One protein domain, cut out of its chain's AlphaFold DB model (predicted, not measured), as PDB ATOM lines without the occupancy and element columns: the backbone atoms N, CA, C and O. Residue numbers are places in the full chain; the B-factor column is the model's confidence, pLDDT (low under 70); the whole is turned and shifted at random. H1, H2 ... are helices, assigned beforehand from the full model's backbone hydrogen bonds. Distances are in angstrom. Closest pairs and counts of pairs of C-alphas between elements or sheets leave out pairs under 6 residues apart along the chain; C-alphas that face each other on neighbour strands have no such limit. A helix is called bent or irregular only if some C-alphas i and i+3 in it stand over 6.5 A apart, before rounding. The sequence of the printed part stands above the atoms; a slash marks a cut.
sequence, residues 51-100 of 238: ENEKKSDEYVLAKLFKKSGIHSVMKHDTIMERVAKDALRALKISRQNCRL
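This is residues 51 to 100 of the 238 residues of an uncharacterized protein of Sinocyclocheilus grahami (UniProt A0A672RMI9). Two helices make an open V with unequal arms: the long H2 is one arm, the shorter H1 is the other, and a tight link joins them at the point of the V. The space between the arms is empty; residues 51 to 57 of H1 and residues 75 to 100 of H2 stand free, and H2 makes most of the length. The printed part has 50 residues with two named helices, H1 then H2, and no named strand; the class is all helix. It is extended, with a radius of gyration of the C-alphas of 17.1 A and spans of 54 by 23 by 7 A.

Find C-alpha 73 at (-10.209, 38.771, 12.697); from there H2, residues 73 to 100, runs 42.5 A to C-alpha 100 at (-48.613, 22.028, 19.973). H2 is neither bent nor irregular, but only just: C-alphas 74 and 77 are 6.4 A apart. Go back to C-alpha 51 at (-9.594, 23.201, 22.817) for H1, residues 51 to 68, which is 25.3 A long.

Look from H2 to H1: they are close but not clearly touching, with 2 pairs of C-alphas within 8 A. The closest C-alphas of the two are those of Leu 61 and Met 74, 7.8 A apart. Their lines stand at a steep tilt of 48 degrees, and they run opposite ways. In H1 every O i to N i+4 pair is within hydrogen-bond range; in H2 22 of 24 are.

The two C-alphas farthest apart in the domain are those of Lys 67 and Leu 100, at 54.7 A. The printed part has no cut, and the link from H1 to H2, 4 residues, is tight. The mean pLDDT of the printed part is 78.3; look for values under 70 at residues 51 to 53, 72 to 77 and 99 to 100.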
ATOM      1  N   GLU A  51      -9.441  21.960  22.052       63.38
ATOM      2  CA  GLU A  51      -9.594  23.201  22.817       63.38
ATOM      3  C   GLU A  51      -8.234  23.763  23.261       63.38
ATOM      4  O   GLU A  51      -8.042  24.981  23.257       63.38
ATOM      5  N   ASN A  52      -7.269  22.910  23.620       65.88
ATOM      6  CA  ASN A  52      -5.911  23.336  23.972       65.88
ATOM      7  C   ASN A  52      -5.123  23.862  22.768       65.88
ATOM      8  O   ASN A  52      -4.474  24.906  22.888       65.88
ATOM      9  N   GLU A  53      -5.211  23.203  21.612       68.62
ATOM     10  CA  GLU A  53      -4.616  23.710  20.369       68.62
ATOM     11  C   GLU A  53      -5.227  25.065  19.993       68.62
ATOM     12  O   GLU A  53      -4.490  26.043  19.826       68.62
ATOM     13  N   LYS A  54      -6.565  25.179  20.021       70.81
ATOM     14  CA  LYS A  54      -7.293  26.438  19.769       70.81
ATOM     15  C   LYS A  54      -6.858  27.563  20.713       70.81
ATOM     16  O   LYS A  54      -6.674  28.690  20.261       70.81
ATOM     17  N   LYS A  55      -6.629  27.282  22.003       75.94
ATOM     18  CA  LYS A  55      -6.126  28.269  22.983       75.94
ATOM     19  C   LYS A  55      -4.706  28.743  22.660       75.94
ATOM     20  O   LYS A  55      -4.385  29.919  22.857       75.94
ATOM     21  N   SER A  56      -3.842  27.842  22.192       76.56
ATOM     22  CA  SER A  56      -2.466  28.187  21.822       76.56
ATOM     23  C   SER A  56      -2.418  29.059  20.563       76.56
ATOM     24  O   SER A  56      -1.750  30.098  20.554       76.56
ATOM     25  N   ASP A  57      -3.225  28.718  19.561       79.19
ATOM     26  CA  ASP A  57      -3.376  29.493  18.334       79.19
ATOM     27  C   ASP A  57      -4.024  30.851  18.613       79.19
ATOM     28  O   ASP A  57      -3.560  31.875  18.109       79.19
ATOM     29  N   GLU A  58      -5.025  30.908  19.494       83.12
ATOM     30  CA  GLU A  58      -5.656  32.157  19.925       83.12
ATOM     31  C   GLU A  58      -4.645  33.112  20.578       83.12
ATOM     32  O   GLU A  58      -4.645  34.314  20.294       83.12
ATOM     33  N   TYR A  59      -3.721  32.594  21.393       84.06
ATOM     34  CA  TYR A  59      -2.637  33.393  21.968       84.06
ATOM     35  C   TYR A  59      -1.698  33.959  20.891       84.06
ATOM     36  O   TYR A  59      -1.324  35.138  20.948       84.06
ATOM     37  N   VAL A  60      -1.326  33.146  19.897       88.25
ATOM     38  CA  VAL A  60      -0.465  33.562  18.778       88.25
ATOM     39  C   VAL A  60      -1.161  34.628  17.935       88.25
ATOM     40  O   VAL A  60      -0.582  35.692  17.690       88.25
ATOM     41  N   LEU A  61      -2.420  34.400  17.561       81.88
ATOM     42  CA  LEU A  61      -3.246  35.331  16.795       81.88
ATOM     43  C   LEU A  61      -3.441  36.649  17.554       81.88
ATOM     44  O   LEU A  61      -3.213  37.720  16.990       81.88
ATOM     45  N   ALA A  62      -3.732  36.604  18.857       80.56
ATOM     46  CA  ALA A  62      -3.833  37.799  19.692       80.56
ATOM     47  C   ALA A  62      -2.512  38.586  19.738       80.56
ATOM     48  O   ALA A  62      -2.514  39.820  19.683       80.56
ATOM     49  N   LYS A  63      -1.362  37.903  19.807       85.38
ATOM     50  CA  LYS A  63      -0.041  38.549  19.827       85.38
ATOM     51  C   LYS A  63       0.332  39.162  18.476       85.38
ATOM     52  O   LYS A  63       0.884  40.264  18.447       85.38
ATOM     53  N   LEU A  64       0.030  38.470  17.378       83.62
ATOM     54  CA  LEU A  64       0.266  38.934  16.009       83.62
ATOM     55  C   LEU A  64      -0.625  40.133  15.677       83.62
ATOM     56  O   LEU A  64      -0.128  41.168  15.233       83.62
ATOM     57  N   PHE A  65      -1.918  40.046  15.980       79.25
ATOM     58  CA  PHE A  65      -2.876  41.104  15.675       79.25
ATOM     59  C   PHE A  65      -2.753  42.323  16.586       79.25
ATOM     60  O   PHE A  65      -3.004  43.442  16.147       79.25
ATOM     61  N   LYS A  66      -2.267  42.159  17.824       79.94
ATOM     62  CA  LYS A  66      -1.903  43.298  18.683       79.94
ATOM     63  C   LYS A  66      -0.723  44.102  18.127       79.94
ATOM     64  O   LYS A  66      -0.637  45.295  18.396       79.94
ATOM     65  N   LYS A  67       0.172  43.474  17.354       80.38
ATOM     66  CA  LYS A  67       1.272  44.169  16.665       80.38
ATOM     67  C   LYS A  67       0.826  44.851  15.370       80.38
ATOM     68  O   LYS A  67       1.394  45.883  15.031       80.38
ATOM     69  N   SER A  68      -0.152  44.292  14.657       78.38
ATOM     70  CA  SER A  68      -0.641  44.845  13.385       78.38
ATOM     71  C   SER A  68      -1.858  45.773  13.514       78.38
ATOM     72  O   SER A  68      -2.203  46.437  12.543       78.38
ATOM     73  N   GLY A  69      -2.507  45.842  14.684       78.38
ATOM     74  CA  GLY A  69      -3.688  46.684  14.938       78.38
ATOM     75  C   GLY A  69      -5.008  46.123  14.387       78.38
ATOM     76  O   GLY A  69      -6.038  46.794  14.431       78.38
ATOM     77  N   ILE A  70      -5.011  44.890  13.873       73.38
ATOM     78  CA  ILE A  70      -6.158  44.290  13.175       73.38
ATOM     79  C   ILE A  70      -6.959  43.416  14.154       73.38
ATOM     80  O   ILE A  70      -6.841  42.198  14.178       73.38
ATOM     81  N   HIS A  71      -7.807  44.031  14.979       72.12
ATOM     82  CA  HIS A  71      -8.600  43.329  16.009       72.12
ATOM     83  C   HIS A  71      -9.864  42.624  15.486       72.12
ATOM     84  O   HIS A  71     -10.591  41.996  16.255       72.12
ATOM     85  N   SER A  72     -10.170  42.786  14.199       69.94
ATOM     86  CA  SER A  72     -11.429  42.322  13.609       69.94
ATOM     87  C   SER A  72     -11.452  40.803  13.416       69.94
ATOM     88  O   SER A  72     -12.487  40.187  13.631       69.94
ATOM     89  N   VAL A  73     -10.304  40.188  13.099       66.38
ATOM     90  CA  VAL A  73     -10.209  38.771  12.697       66.38
ATOM     91  C   VAL A  73     -10.721  37.819  13.786       66.38
ATOM     92  O   VAL A  73     -11.547  36.969  13.486       66.38
ATOM     93  N   MET A  74     -10.361  38.037  15.058       64.56
ATOM     94  CA  MET A  74     -10.836  37.193  16.173       64.56
ATOM     95  C   MET A  74     -12.347  37.305  16.449       64.56
ATOM     96  O   MET A  74     -12.919  36.460  17.129       64.56
ATOM     97  N   LYS A  75     -13.025  38.354  15.960       66.06
ATOM     98  CA  LYS A  75     -14.450  38.589  16.258       66.06
ATOM     99  C   LYS A  75     -15.399  37.866  15.306       66.06
ATOM    100  O   LYS A  75     -16.569  37.713  15.651       66.06
ATOM    101  N   HIS A  76     -14.940  37.433  14.131       66.25
ATOM    102  CA  HIS A  76     -15.818  36.833  13.114       66.25
ATOM    103  C   HIS A  76     -16.201  35.388  13.442       66.25
ATOM    104  O   HIS A  76     -17.356  35.007  13.248       66.25
ATOM    105  N   ASP A  77     -15.303  34.629  14.066       69.75
ATOM    106  CA  ASP A  77     -15.578  33.248  14.484       69.75
ATOM    107  C   ASP A  77     -16.638  33.198  15.591       69.75
ATOM    108  O   ASP A  77     -17.559  32.379  15.570       69.75
ATOM    109  N   THR A  78     -16.602  34.180  16.496       74.69
ATOM    110  CA  THR A  78     -17.613  34.344  17.550       74.69
ATOM    111  C   THR A  78     -18.999  34.645  16.971       74.69
ATOM    112  O   THR A  78     -20.019  34.245  17.537       74.69
ATOM    113  N   ILE A  79     -19.064  35.359  15.842       70.00
ATOM    114  CA  ILE A  79     -20.325  35.649  15.150       70.00
ATOM    115  C   ILE A  79     -20.868  34.367  14.523       70.00
ATOM    116  O   ILE A  79     -22.042  34.057  14.717       70.00
ATOM    117  N   MET A  80     -20.031  33.590  13.832       76.25
ATOM    118  CA  MET A  80     -20.458  32.340  13.198       76.25
ATOM    119  C   MET A  80     -20.952  31.313  14.228       76.25
ATOM    120  O   MET A  80     -22.028  30.732  14.063       76.25
ATOM    121  N   GLU A  81     -20.231  31.152  15.340       77.88
ATOM    122  CA  GLU A  81     -20.622  30.249  16.425       77.88
ATOM    123  C   GLU A  81     -21.939  30.690  17.098       77.88
ATOM    124  O   GLU A  81     -22.811  29.864  17.397       77.88
ATOM    125  N   ARG A  82     -22.142  32.004  17.286       81.12
ATOM    126  CA  ARG A  82     -23.414  32.569  17.778       81.12
ATOM    127  C   ARG A  82     -24.567  32.334  16.806       81.12
ATOM    128  O   ARG A  82     -25.640  31.922  17.246       81.12
ATOM    129  N   VAL A  83     -24.352  32.541  15.508       86.50
ATOM    130  CA  VAL A  83     -25.368  32.329  14.462       86.50
ATOM    131  C   VAL A  83     -25.827  30.870  14.438       86.50
ATOM    132  O   VAL A  83     -27.030  30.604  14.401       86.50
ATOM    133  N   ALA A  84     -24.900  29.914  14.542       86.94
ATOM    134  CA  ALA A  84     -25.235  28.494  14.609       86.94
ATOM    135  C   ALA A  84     -26.070  28.152  15.860       86.94
ATOM    136  O   ALA A  84     -27.107  27.485  15.765       86.94
ATOM    137  N   LYS A  85     -25.670  28.658  17.035       87.19
ATOM    138  CA  LYS A  85     -26.408  28.475  18.299       87.19
ATOM    139  C   LYS A  85     -27.818  29.070  18.229       87.19
ATOM    140  O   LYS A  85     -28.774  28.447  18.701       87.19
ATOM    141  N   ASP A  86     -27.976  30.239  17.619       90.00
ATOM    142  CA  ASP A  86     -29.274  30.903  17.455       90.00
ATOM    143  C   ASP A  86     -30.186  30.162  16.484       90.00
ATOM    144  O   ASP A  86     -31.357  29.940  16.801       90.00
ATOM    145  N   ALA A  87     -29.650  29.684  15.362       91.44
ATOM    146  CA  ALA A  87     -30.393  28.863  14.412       91.44
ATOM    147  C   ALA A  87     -30.925  27.575  15.065       91.44
ATOM    148  O   ALA A  87     -32.100  27.229  14.903       91.44
ATOM    149  N   LEU A  88     -30.107  26.892  15.874       91.81
ATOM    150  CA  LEU A  88     -30.525  25.691  16.606       91.81
ATOM    151  C   LEU A  88     -31.614  25.989  17.646       91.81
ATOM    152  O   LEU A  88     -32.583  25.230  17.764       91.81
ATOM    153  N   ARG A  89     -31.497  27.101  18.383       88.31
ATOM    154  CA  ARG A  89     -32.529  27.545  19.338       88.31
ATOM    155  C   ARG A  89     -33.835  27.899  18.630       88.31
ATOM    156  O   ARG A  89     -34.890  27.416  19.044       88.31
ATOM    157  N   ALA A  90     -33.770  28.660  17.541       91.00
ATOM    158  CA  ALA A  90     -34.929  29.028  16.731       91.00
ATOM    159  C   ALA A  90     -35.637  27.791  16.160       91.00
ATOM    160  O   ALA A  90     -36.860  27.664  16.266       91.00
ATOM    161  N   LEU A  91     -34.878  26.822  15.643       89.62
ATOM    162  CA  LEU A  91     -35.420  25.564  15.133       89.62
ATOM    163  C   LEU A  91     -36.084  24.728  16.239       89.62
ATOM    164  O   LEU A  91     -37.138  24.129  16.017       89.62
ATOM    165  N   LYS A  92     -35.505  24.698  17.445       88.62
ATOM    166  CA  LYS A  92     -36.081  24.012  18.613       88.62
ATOM    167  C   LYS A  92     -37.416  24.631  19.033       88.62
ATOM    168  O   LYS A  92     -38.375  23.889  19.255       88.62
ATOM    169  N   ILE A  93     -37.487  25.960  19.089       86.44
ATOM    170  CA  ILE A  93     -38.710  26.709  19.417       86.44
ATOM    171  C   ILE A  93     -39.775  26.494  18.335       86.44
ATOM    172  O   ILE A  93     -40.912  26.149  18.646       86.44
ATOM    173  N   SER A  94     -39.402  26.597  17.056       86.00
ATOM    174  CA  SER A  94     -40.304  26.335  15.927       86.00
ATOM    175  C   SER A  94     -40.898  24.920  15.987       86.00
ATOM    176  O   SER A  94     -42.115  24.751  15.921       86.00
ATOM    177  N   ARG A  95     -40.067  23.894  16.235       87.25
ATOM    178  CA  ARG A  95     -40.527  22.505  16.419       87.25
ATOM    179  C   ARG A  95     -41.484  22.351  17.598       87.25
ATOM    180  O   ARG A  95     -42.416  21.557  17.504       87.25
ATOM    181  N   GLN A  96     -41.263  23.061  18.702       83.56
ATOM    182  CA  GLN A  96     -42.170  23.040  19.851       83.56
ATOM    183  C   GLN A  96     -43.524  23.668  19.501       83.56
ATOM    184  O   GLN A  96     -44.559  23.055  19.760       83.56
ATOM    185  N   ASN A  97     -43.524  24.822  18.839       76.38
ATOM    186  CA  ASN A  97     -44.748  25.525  18.456       76.38
ATOM    187  C   ASN A  97     -45.566  24.737  17.422       76.38
ATOM    188  O   ASN A  97     -46.778  24.597  17.574       76.38
ATOM    189  N   CYS A  98     -44.917  24.123  16.429       72.38
ATOM    190  CA  CYS A  98     -45.602  23.247  15.477       72.38
ATOM    191  C   CYS A  98     -46.090  21.932  16.119       72.38
ATOM    192  O   CYS A  98     -47.090  21.371  15.675       72.38
ATOM    193  N   ARG A  99     -45.445  21.440  17.187       60.62
ATOM    194  CA  ARG A  99     -45.893  20.237  17.921       60.62
ATOM    195  C   ARG A  99     -47.150  20.465  18.761       60.62
ATOM    196  O   ARG A  99     -47.913  19.518  18.957       60.62
ATOM    197  N   LEU A 100     -47.399  21.692  19.218       56.94
ATOM    198  CA  LEU A 100     -48.613  22.028  19.973       56.94
ATOM    199  C   LEU A 100     -49.865  22.092  19.080       56.94
ATOM    200  O   LEU A 100     -50.961  21.814  19.559       56.94
TER     201      LEU A 100